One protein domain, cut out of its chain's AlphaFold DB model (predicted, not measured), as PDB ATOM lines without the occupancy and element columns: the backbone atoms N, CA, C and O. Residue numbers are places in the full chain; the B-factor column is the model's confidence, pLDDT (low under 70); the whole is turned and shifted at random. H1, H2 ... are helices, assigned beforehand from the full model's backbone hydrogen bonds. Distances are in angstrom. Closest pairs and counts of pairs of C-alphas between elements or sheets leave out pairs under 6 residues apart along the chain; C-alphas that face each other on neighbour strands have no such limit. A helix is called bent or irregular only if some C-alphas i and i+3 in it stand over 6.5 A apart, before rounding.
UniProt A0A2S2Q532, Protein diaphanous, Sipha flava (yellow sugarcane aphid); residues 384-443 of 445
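This is residues 384 to 443 of the 445 residues of the protein "Protein diaphanous" of Sipha flava (yellow sugarcane aphid) (UniProt A0A2S2Q532). The longest helix, H3, is one long arm of an open zigzag of three helices: it folds back from the far end of H2, and H1 folds back from the other end of H2. Each turn makes a V with its corner in a tight link, H1 and H2 at one corner and H2 and H3 at the other, and H1 and H3 go off from H2 in different planes, with few contacts and no packed core between the three. The printed part has 60 residues with three named helices, H1, H2 and H3 along the chain, and no named strand; the class is all helix. It is loose, with a radius of gyration of the C-alphas of 13.3 A, and the C-alphas span 36 by 29 by 24 A along their three main axes.

Start with H3, residues 420 to 443, the longest helix with 24 residues. Find C-alpha 420 at (-23.555, -24.976, -35.281); from there the helix runs 34.0 A to C-alpha 443 at (-3.654, -48.030, -20.094), the last printed residue. Next look back along the chain to H2, residues 403 to 414, which has 12 residues and measures 17.1 A from first to last C-alpha. It begins with Glu 403, whose C-alpha is at (-4.091, -44.889, -44.217), and ends with Leu 414. Before it comes H1, residues 386 to 397, from Val 386 to Val 397, also 12 residues and 16.4 A long. Its first C-alpha, 386, is at (-4.985, -27.986, -36.654). None of the three helices is bent or irregular.

Begin again with H3, and you will find that it touches no helix. H3 and H2 are apart, with no C-alpha of the one within 8 A of the other, although they follow each other in the chain. H3 and H1 are apart by the same measure. Now move to H2 and H1, which are close but not clearly touching, with 2 pairs of C-alphas within 8 A. Look for their closest C-alphas where H1 ends and H2 begins: those of Val 397 and Glu 403 are 5.3 A apart. From centre to centre these two helices are 13.2 A apart. Their lines stand at a shallow tilt of 30 degrees, and they run opposite ways. Follow the backbone O and N atoms inside H1, H2 and H3: in each of these helices every O i to N i+4 pair is within hydrogen-bond range.

Look for the two C-alphas farthest apart, those of Asp 399 and Ser 421, which are 36.5 A from each other. The first and last printed C-alphas, those of Asp 384 and Ile 443, are 25.3 A apart. The printed part has no cut. The link from H2 to H3 is tight, with 5 residues between them, and the link from H1 to H2 is also tight, with 5 residues. Three stretches stand free: residues 431 to 443, which belong to H3; residues 417 to 422, of which 420 to 422 belong to H3; and residues 384 to 392, of which 386 to 392 belong to H1. The body without them has 32 residues and spans 33 by 14 by 11 A. In the B-factor column, the mean pLDDT of the printed part is 84.9, with means of 76 for H3, 92 for H2 and 93 for H1. The model's confidence is low, under 70, at residue 418 and at residues 438 to 443.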
ATOM      1  N   ASP A 384      -0.434 -26.327 -31.551       87.75
ATOM      2  CA  ASP A 384      -1.578 -25.434 -31.324       87.75
ATOM      3  C   ASP A 384      -2.383 -25.112 -32.603       87.75
ATOM      4  O   ASP A 384      -3.485 -24.560 -32.510       87.75
ATOM      5  N   ASP A 385      -1.895 -25.530 -33.779       92.44
ATOM      6  CA  ASP A 385      -2.577 -25.424 -35.074       92.44
ATOM      7  C   ASP A 385      -3.087 -26.778 -35.610       92.44
ATOM      8  O   ASP A 385      -2.399 -27.802 -35.608       92.44
ATOM      9  N   VAL A 386      -4.321 -26.778 -36.128       89.50
ATOM     10  CA  VAL A 386      -4.985 -27.986 -36.654       89.50
ATOM     11  C   VAL A 386      -4.330 -28.486 -37.944       89.50
ATOM     12  O   VAL A 386      -4.285 -29.697 -38.170       89.50
ATOM     13  N   GLY A 387      -3.845 -27.580 -38.797       92.62
ATOM     14  CA  GLY A 387      -3.183 -27.918 -40.055       92.62
ATOM     15  C   GLY A 387      -1.851 -28.623 -39.818       92.62
ATOM     16  O   GLY A 387      -1.625 -29.688 -40.389       92.62
ATOM     17  N   GLU A 388      -1.026 -28.098 -38.911       92.00
ATOM     18  CA  GLU A 388       0.244 -28.727 -38.524       92.00
ATOM     19  C   GLU A 388       0.032 -30.129 -37.937       92.00
ATOM     20  O   GLU A 388       0.679 -31.093 -38.354       92.00
ATOM     21  N   CYS A 389      -0.937 -30.270 -37.025       91.69
ATOM     22  CA  CYS A 389      -1.298 -31.557 -36.433       91.69
ATOM     23  C   CYS A 389      -1.750 -32.568 -37.508       91.69
ATOM     24  O   CYS A 389      -1.338 -33.731 -37.507       91.69
ATOM     25  N   PHE A 390      -2.566 -32.115 -38.466       93.00
ATOM     26  CA  PHE A 390      -3.027 -32.936 -39.582       93.00
ATOM     27  C   PHE A 390      -1.883 -33.380 -40.495       93.00
ATOM     28  O   PHE A 390      -1.822 -34.557 -40.855       93.00
ATOM     29  N   ASP A 391      -0.973 -32.475 -40.854       93.31
ATOM     30  CA  ASP A 391       0.153 -32.787 -41.733       93.31
ATOM     31  C   ASP A 391       1.090 -33.820 -41.095       93.31
ATOM     32  O   ASP A 391       1.512 -34.766 -41.766       93.31
ATOM     33  N   VAL A 392       1.354 -33.715 -39.788       93.69
ATOM     34  CA  VAL A 392       2.134 -34.722 -39.050       93.69
ATOM     35  C   VAL A 392       1.441 -36.085 -39.064       93.69
ATOM     36  O   VAL A 392       2.064 -37.074 -39.451       93.69
ATOM     37  N   ILE A 393       0.152 -36.154 -38.711       93.31
ATOM     38  CA  ILE A 393      -0.609 -37.417 -38.703       93.31
ATOM     39  C   ILE A 393      -0.650 -38.035 -40.104       93.31
ATOM     40  O   ILE A 393      -0.412 -39.233 -40.263       93.31
ATOM     41  N   LYS A 394      -0.913 -37.222 -41.131       94.62
ATOM     42  CA  LYS A 394      -0.935 -37.659 -42.528       94.62
ATOM     43  C   LYS A 394       0.410 -38.253 -42.940       94.62
ATOM     44  O   LYS A 394       0.420 -39.307 -43.562       94.62
ATOM     45  N   ASN A 395       1.523 -37.619 -42.575       95.19
ATOM     46  CA  ASN A 395       2.863 -38.109 -42.902       95.19
ATOM     47  C   ASN A 395       3.222 -39.403 -42.156       95.19
ATOM     48  O   ASN A 395       3.873 -40.265 -42.736       95.19
ATOM     49  N   ILE A 396       2.793 -39.561 -40.897       93.38
ATOM     50  CA  ILE A 396       2.995 -40.800 -40.119       93.38
ATOM     51  C   ILE A 396       2.238 -41.973 -40.746       93.38
ATOM     52  O   ILE A 396       2.713 -43.107 -40.740       93.38
ATOM     53  N   VAL A 397       1.033 -41.705 -41.245       94.69
ATOM     54  CA  VAL A 397       0.107 -42.736 -41.713       94.69
ATOM     55  C   VAL A 397       0.263 -43.039 -43.211       94.69
ATOM     56  O   VAL A 397      -0.116 -44.132 -43.635       94.69
ATOM     57  N   ALA A 398       0.823 -42.123 -44.001       95.81
ATOM     58  CA  ALA A 398       1.030 -42.293 -45.438       95.81
ATOM     59  C   ALA A 398       1.792 -43.588 -45.770       95.81
ATOM     60  O   ALA A 398       2.776 -43.931 -45.118       95.81
ATOM     61  N   ASP A 399       1.320 -44.304 -46.791       94.69
ATOM     62  CA  ASP A 399       1.869 -45.577 -47.268       94.69
ATOM     63  C   ASP A 399       1.848 -46.713 -46.220       94.69
ATOM     64  O   ASP A 399       2.504 -47.748 -46.387       94.69
ATOM     65  N   THR A 400       1.057 -46.570 -45.149       96.31
ATOM     66  CA  THR A 400       0.847 -47.619 -44.139       96.31
ATOM     67  C   THR A 400      -0.540 -48.267 -44.265       96.31
ATOM     68  O   THR A 400      -1.487 -47.643 -44.751       96.31
ATOM     69  N   PRO A 401      -0.743 -49.495 -43.742       95.38
ATOM     70  CA  PRO A 401      -2.073 -50.107 -43.664       95.38
ATOM     71  C   PRO A 401      -3.109 -49.293 -42.868       95.38
ATOM     72  O   PRO A 401      -4.302 -49.579 -42.964       95.38
ATOM     73  N   ALA A 402      -2.680 -48.299 -42.077       92.56
ATOM     74  CA  ALA A 402      -3.561 -47.421 -41.315       92.56
ATOM     75  C   ALA A 402      -4.196 -46.302 -42.173       92.56
ATOM     76  O   ALA A 402      -5.215 -45.732 -41.776       92.56
ATOM     77  N   GLU A 403      -3.655 -46.007 -43.361       94.06
ATOM     78  CA  GLU A 403      -4.091 -44.889 -44.217       94.06
ATOM     79  C   GLU A 403      -5.571 -44.915 -44.616       94.06
ATOM     80  O   GLU A 403      -6.249 -43.892 -44.450       94.06
ATOM     81  N   PRO A 404      -6.150 -46.060 -45.034       95.75
ATOM     82  CA  PRO A 404      -7.577 -46.127 -45.338       95.75
ATOM     83  C   PRO A 404      -8.468 -45.825 -44.122       95.75
ATOM     84  O   PRO A 404      -9.577 -45.310 -44.281       95.75
ATOM     85  N   TYR A 405      -7.997 -46.119 -42.904       93.56
ATOM     86  CA  TYR A 405      -8.744 -45.859 -41.673       93.56
ATOM     87  C   TYR A 405      -8.721 -44.376 -41.303       93.56
ATOM     88  O   TYR A 405      -9.770 -43.832 -40.961       93.56
ATOM     89  N   LEU A 406      -7.574 -43.700 -41.446       92.94
ATOM     90  CA  LEU A 406      -7.491 -42.246 -41.270       92.94
ATOM     91  C   LEU A 406      -8.409 -41.520 -42.264       92.94
ATOM     92  O   LEU A 406      -9.189 -40.656 -41.863       92.94
ATOM     93  N   LEU A 407      -8.384 -41.913 -43.544       93.50
ATOM     94  CA  LEU A 407      -9.287 -41.364 -44.560       93.50
ATOM     95  C   LEU A 407     -10.759 -41.560 -44.173       93.50
ATOM     96  O   LEU A 407     -11.549 -40.618 -44.248       93.50
ATOM     97  N   SER A 408     -11.120 -42.766 -43.732       94.56
ATOM     98  CA  SER A 408     -12.477 -43.081 -43.284       94.56
ATOM     99  C   SER A 408     -12.910 -42.190 -42.115       94.56
ATOM    100  O   SER A 408     -13.997 -41.618 -42.159       94.56
ATOM    101  N   ILE A 409     -12.064 -41.997 -41.097       92.00
ATOM    102  CA  ILE A 409     -12.363 -41.121 -39.947       92.00
ATOM    103  C   ILE A 409     -12.673 -39.690 -40.414       92.00
ATOM    104  O   ILE A 409     -13.704 -39.125 -40.042       92.00
ATOM    105  N   LEU A 410     -11.839 -39.125 -41.292       92.12
ATOM    106  CA  LEU A 410     -12.038 -37.775 -41.830       92.12
ATOM    107  C   LEU A 410     -13.332 -37.666 -42.646       92.12
ATOM    108  O   LEU A 410     -14.069 -36.690 -42.513       92.12
ATOM    109  N   GLN A 411     -13.650 -38.682 -43.452       91.81
ATOM    110  CA  GLN A 411     -14.908 -38.743 -44.199       91.81
ATOM    111  C   GLN A 411     -16.127 -38.747 -43.269       91.81
ATOM    112  O   GLN A 411     -17.102 -38.054 -43.557       91.81
ATOM    113  N   HIS A 412     -16.079 -39.455 -42.134       88.88
ATOM    114  CA  HIS A 412     -17.155 -39.420 -41.137       88.88
ATOM    115  C   HIS A 412     -17.326 -38.025 -40.520       88.88
ATOM    116  O   HIS A 412     -18.460 -37.579 -40.329       88.88
ATOM    117  N   PHE A 413     -16.234 -37.293 -40.273       87.44
ATOM    118  CA  PHE A 413     -16.313 -35.909 -39.793       87.44
ATOM    119  C   PHE A 413     -16.975 -34.955 -40.804       87.44
ATOM    120  O   PHE A 413     -17.664 -34.021 -40.387       87.44
ATOM    121  N   LEU A 414     -16.877 -35.221 -42.115       87.12
ATOM    122  CA  LEU A 414     -17.565 -34.437 -43.156       87.12
ATOM    123  C   LEU A 414     -19.097 -34.611 -43.159       87.12
ATOM    124  O   LEU A 414     -19.800 -33.756 -43.693       87.12
ATOM    125  N   PHE A 415     -19.643 -35.672 -42.552       84.12
ATOM    126  CA  PHE A 415     -21.098 -35.887 -42.463       84.12
ATOM    127  C   PHE A 415     -21.789 -35.051 -41.369       84.12
ATOM    128  O   PHE A 415     -23.022 -35.044 -41.273       84.12
ATOM    129  N   ILE A 416     -21.030 -34.332 -40.536       81.31
ATOM    130  CA  ILE A 416     -21.578 -33.505 -39.456       81.31
ATOM    131  C   ILE A 416     -22.234 -32.238 -40.050       81.31
ATOM    132  O   ILE A 416     -21.556 -31.288 -40.445       81.31
ATOM    133  N   LYS A 417     -23.578 -32.230 -40.092       73.88
ATOM    134  CA  LYS A 417     -24.437 -31.166 -40.667       73.88
ATOM    135  C   LYS A 417     -24.104 -29.742 -40.175       73.88
ATOM    136  O   LYS A 417     -23.540 -29.557 -39.101       73.88
ATOM    137  N   ASP A 418     -24.548 -28.739 -40.938       68.56
ATOM    138  CA  ASP A 418     -24.290 -27.296 -40.737       68.56
ATOM    139  C   ASP A 418     -24.941 -26.627 -39.522       68.56
ATOM    140  O   ASP A 418     -24.759 -25.429 -39.304       68.56
ATOM    141  N   ASP A 419     -25.655 -27.376 -38.684       81.81
ATOM    142  CA  ASP A 419     -26.152 -26.826 -37.429       81.81
ATOM    143  C   ASP A 419     -24.993 -26.644 -36.438       81.81
ATOM    144  O   ASP A 419     -24.409 -27.608 -35.939       81.81
ATOM    145  N   VAL A 420     -24.676 -25.383 -36.141       77.38
ATOM    146  CA  VAL A 420     -23.555 -24.976 -35.281       77.38
ATOM    147  C   VAL A 420     -23.652 -25.581 -33.873       77.38
ATOM    148  O   VAL A 420     -22.638 -25.998 -33.311       77.38
ATOM    149  N   SER A 421     -24.858 -25.684 -33.303       77.25
ATOM    150  CA  SER A 421     -25.070 -26.223 -31.952       77.25
ATOM    151  C   SER A 421     -24.910 -27.742 -31.908       77.25
ATOM    152  O   SER A 421     -24.394 -28.298 -30.932       77.25
ATOM    153  N   ILE A 422     -25.370 -28.431 -32.953       80.12
ATOM    154  CA  ILE A 422     -25.247 -29.889 -33.067       80.12
ATOM    155  C   ILE A 422     -23.795 -30.270 -33.368       80.12
ATOM    156  O   ILE A 422     -23.270 -31.191 -32.745       80.12
ATOM    157  N   ARG A 423     -23.120 -29.525 -34.252       83.19
ATOM    158  CA  ARG A 423     -21.707 -29.720 -34.595       83.19
ATOM    159  C   ARG A 423     -20.808 -29.617 -33.365       83.19
ATOM    160  O   ARG A 423     -20.059 -30.549 -33.097       83.19
ATOM    161  N   TYR A 424     -20.933 -28.541 -32.585       83.25
ATOM    162  CA  TYR A 424     -20.157 -28.355 -31.354       83.25
ATOM    163  C   TYR A 424     -20.323 -29.528 -30.374       83.25
ATOM    164  O   TYR A 424     -19.340 -30.096 -29.905       83.25
ATOM    165  N   ARG A 425     -21.570 -29.950 -30.119       82.56
ATOM    166  CA  ARG A 425     -21.853 -31.078 -29.217       82.56
ATOM    167  C   ARG A 425     -21.303 -32.406 -29.730       82.56
ATOM    168  O   ARG A 425     -20.816 -33.200 -28.932       82.56
ATOM    169  N   LEU A 426     -21.364 -32.655 -31.038       84.38
ATOM    170  CA  LEU A 426     -20.802 -33.868 -31.630       84.38
ATOM    171  C   LEU A 426     -19.279 -33.904 -31.507       84.38
ATOM    172  O   LEU A 426     -18.752 -34.936 -31.112       84.38
ATOM    173  N   TYR A 427     -18.580 -32.798 -31.777       86.06
ATOM    174  CA  TYR A 427     -17.121 -32.745 -31.624       86.06
ATOM    175  C   TYR A 427     -16.668 -32.922 -30.172       86.06
ATOM    176  O   TYR A 427     -15.665 -33.593 -29.949       86.06
ATOM    177  N   ILE A 428     -17.422 -32.420 -29.185       87.06
ATOM    178  CA  ILE A 428     -17.162 -32.744 -27.771       87.06
ATOM    179  C   ILE A 428     -17.281 -34.249 -27.537       87.06
ATOM    180  O   ILE A 428     -16.361 -34.849 -26.999       87.06
ATOM    181  N   ASN A 429     -18.375 -34.872 -27.976       84.12
ATOM    182  CA  ASN A 429     -18.563 -36.310 -27.779       84.12
ATOM    183  C   ASN A 429     -17.469 -37.133 -28.472       84.12
ATOM    184  O   ASN A 429     -16.973 -38.090 -27.890       84.12
ATOM    185  N   TYR A 430     -17.062 -36.756 -29.689       86.06
ATOM    186  CA  TYR A 430     -15.940 -37.403 -30.368       86.06
ATOM    187  C   TYR A 430     -14.631 -37.219 -29.605       86.06
ATOM    188  O   TYR A 430     -13.899 -38.188 -29.459       86.06
ATOM    189  N   ASN A 431     -14.358 -36.020 -29.080       84.00
ATOM    190  CA  ASN A 431     -13.179 -35.773 -28.259       84.00
ATOM    191  C   ASN A 431     -13.170 -36.652 -27.001       84.00
ATOM    192  O   ASN A 431     -12.167 -37.298 -26.727       84.00
ATOM    193  N   GLU A 432     -14.295 -36.757 -26.289       83.00
ATOM    194  CA  GLU A 432     -14.432 -37.659 -25.139       83.00
ATOM    195  C   GLU A 432     -14.225 -39.126 -25.547       83.00
ATOM    196  O   GLU A 432     -13.499 -39.861 -24.883       83.00
ATOM    197  N   CYS A 433     -14.790 -39.568 -26.677       83.31
ATOM    198  CA  CYS A 433     -14.569 -40.922 -27.187       83.31
ATOM    199  C   CYS A 433     -13.106 -41.176 -27.576       83.31
ATOM    200  O   CYS A 433     -12.584 -42.255 -27.298       83.31
ATOM    201  N   CYS A 434     -12.433 -40.213 -28.208       82.75
ATOM    202  CA  CYS A 434     -11.015 -40.298 -28.555       82.75
ATOM    203  C   CYS A 434     -10.138 -40.300 -27.305       82.75
ATOM    204  O   CYS A 434      -9.191 -41.081 -27.242       82.75
ATOM    205  N   TYR A 435     -10.473 -39.486 -26.303       78.12
ATOM    206  CA  TYR A 435      -9.806 -39.470 -25.007       78.12
ATOM    207  C   TYR A 435      -9.951 -40.825 -24.321       78.12
ATOM    208  O   TYR A 435      -8.956 -41.461 -24.000       78.12
ATOM    209  N   VAL A 436     -11.176 -41.341 -24.199       74.25
ATOM    210  CA  VAL A 436     -11.414 -42.680 -23.651       74.25
ATOM    211  C   VAL A 436     -10.646 -43.720 -24.462       74.25
ATOM    212  O   VAL A 436      -9.919 -44.513 -23.896       74.25
ATOM    213  N   THR A 437     -10.695 -43.698 -25.789       72.50
ATOM    214  CA  THR A 437      -9.980 -44.707 -26.584       72.50
ATOM    215  C   THR A 437      -8.465 -44.611 -26.391       72.50
ATOM    216  O   THR A 437      -7.826 -45.631 -26.176       72.50
ATOM    217  N   THR A 438      -7.886 -43.414 -26.388       69.88
ATOM    218  CA  THR A 438      -6.435 -43.212 -26.246       69.88
ATOM    219  C   THR A 438      -5.970 -43.532 -24.832       69.88
ATOM    220  O   THR A 438      -5.055 -44.318 -24.652       69.88
ATOM    221  N   PHE A 439      -6.628 -42.998 -23.811       66.94
ATOM    222  CA  PHE A 439      -6.191 -43.140 -22.425       66.94
ATOM    223  C   PHE A 439      -6.688 -44.428 -21.770       66.94
ATOM    224  O   PHE A 439      -5.969 -45.031 -20.984       66.94
ATOM    225  N   VAL A 440      -7.882 -44.913 -22.123       61.03
ATOM    226  CA  VAL A 440      -8.427 -46.175 -21.598       61.03
ATOM    227  C   VAL A 440      -7.923 -47.377 -22.401       61.03
ATOM    228  O   VAL A 440      -7.648 -48.408 -21.806       61.03
ATOM    229  N   SER A 441      -7.698 -47.290 -23.716       55.75
ATOM    230  CA  SER A 441      -7.186 -48.464 -24.462       55.75
ATOM    231  C   SER A 441      -5.672 -48.633 -24.364       55.75
ATOM    232  O   SER A 441      -5.186 -49.758 -24.452       55.75
ATOM    233  N   VAL A 442      -4.918 -47.549 -24.153       54.69
ATOM    234  CA  VAL A 442      -3.464 -47.634 -23.947       54.69
ATOM    235  C   VAL A 442      -3.131 -48.053 -22.511       54.69
ATOM    236  O   VAL A 442      -2.097 -48.671 -22.309       54.69
ATOM    237  N   ILE A 443      -4.002 -47.815 -21.519       50.00
ATOM    238  CA  ILE A 443      -3.654 -48.030 -20.094       50.00
ATOM    239  C   ILE A 443      -4.586 -48.988 -19.344       50.00
ATOM    240  O   ILE A 443      -4.171 -49.613 -18.368       50.00
TER     241      ILE A 443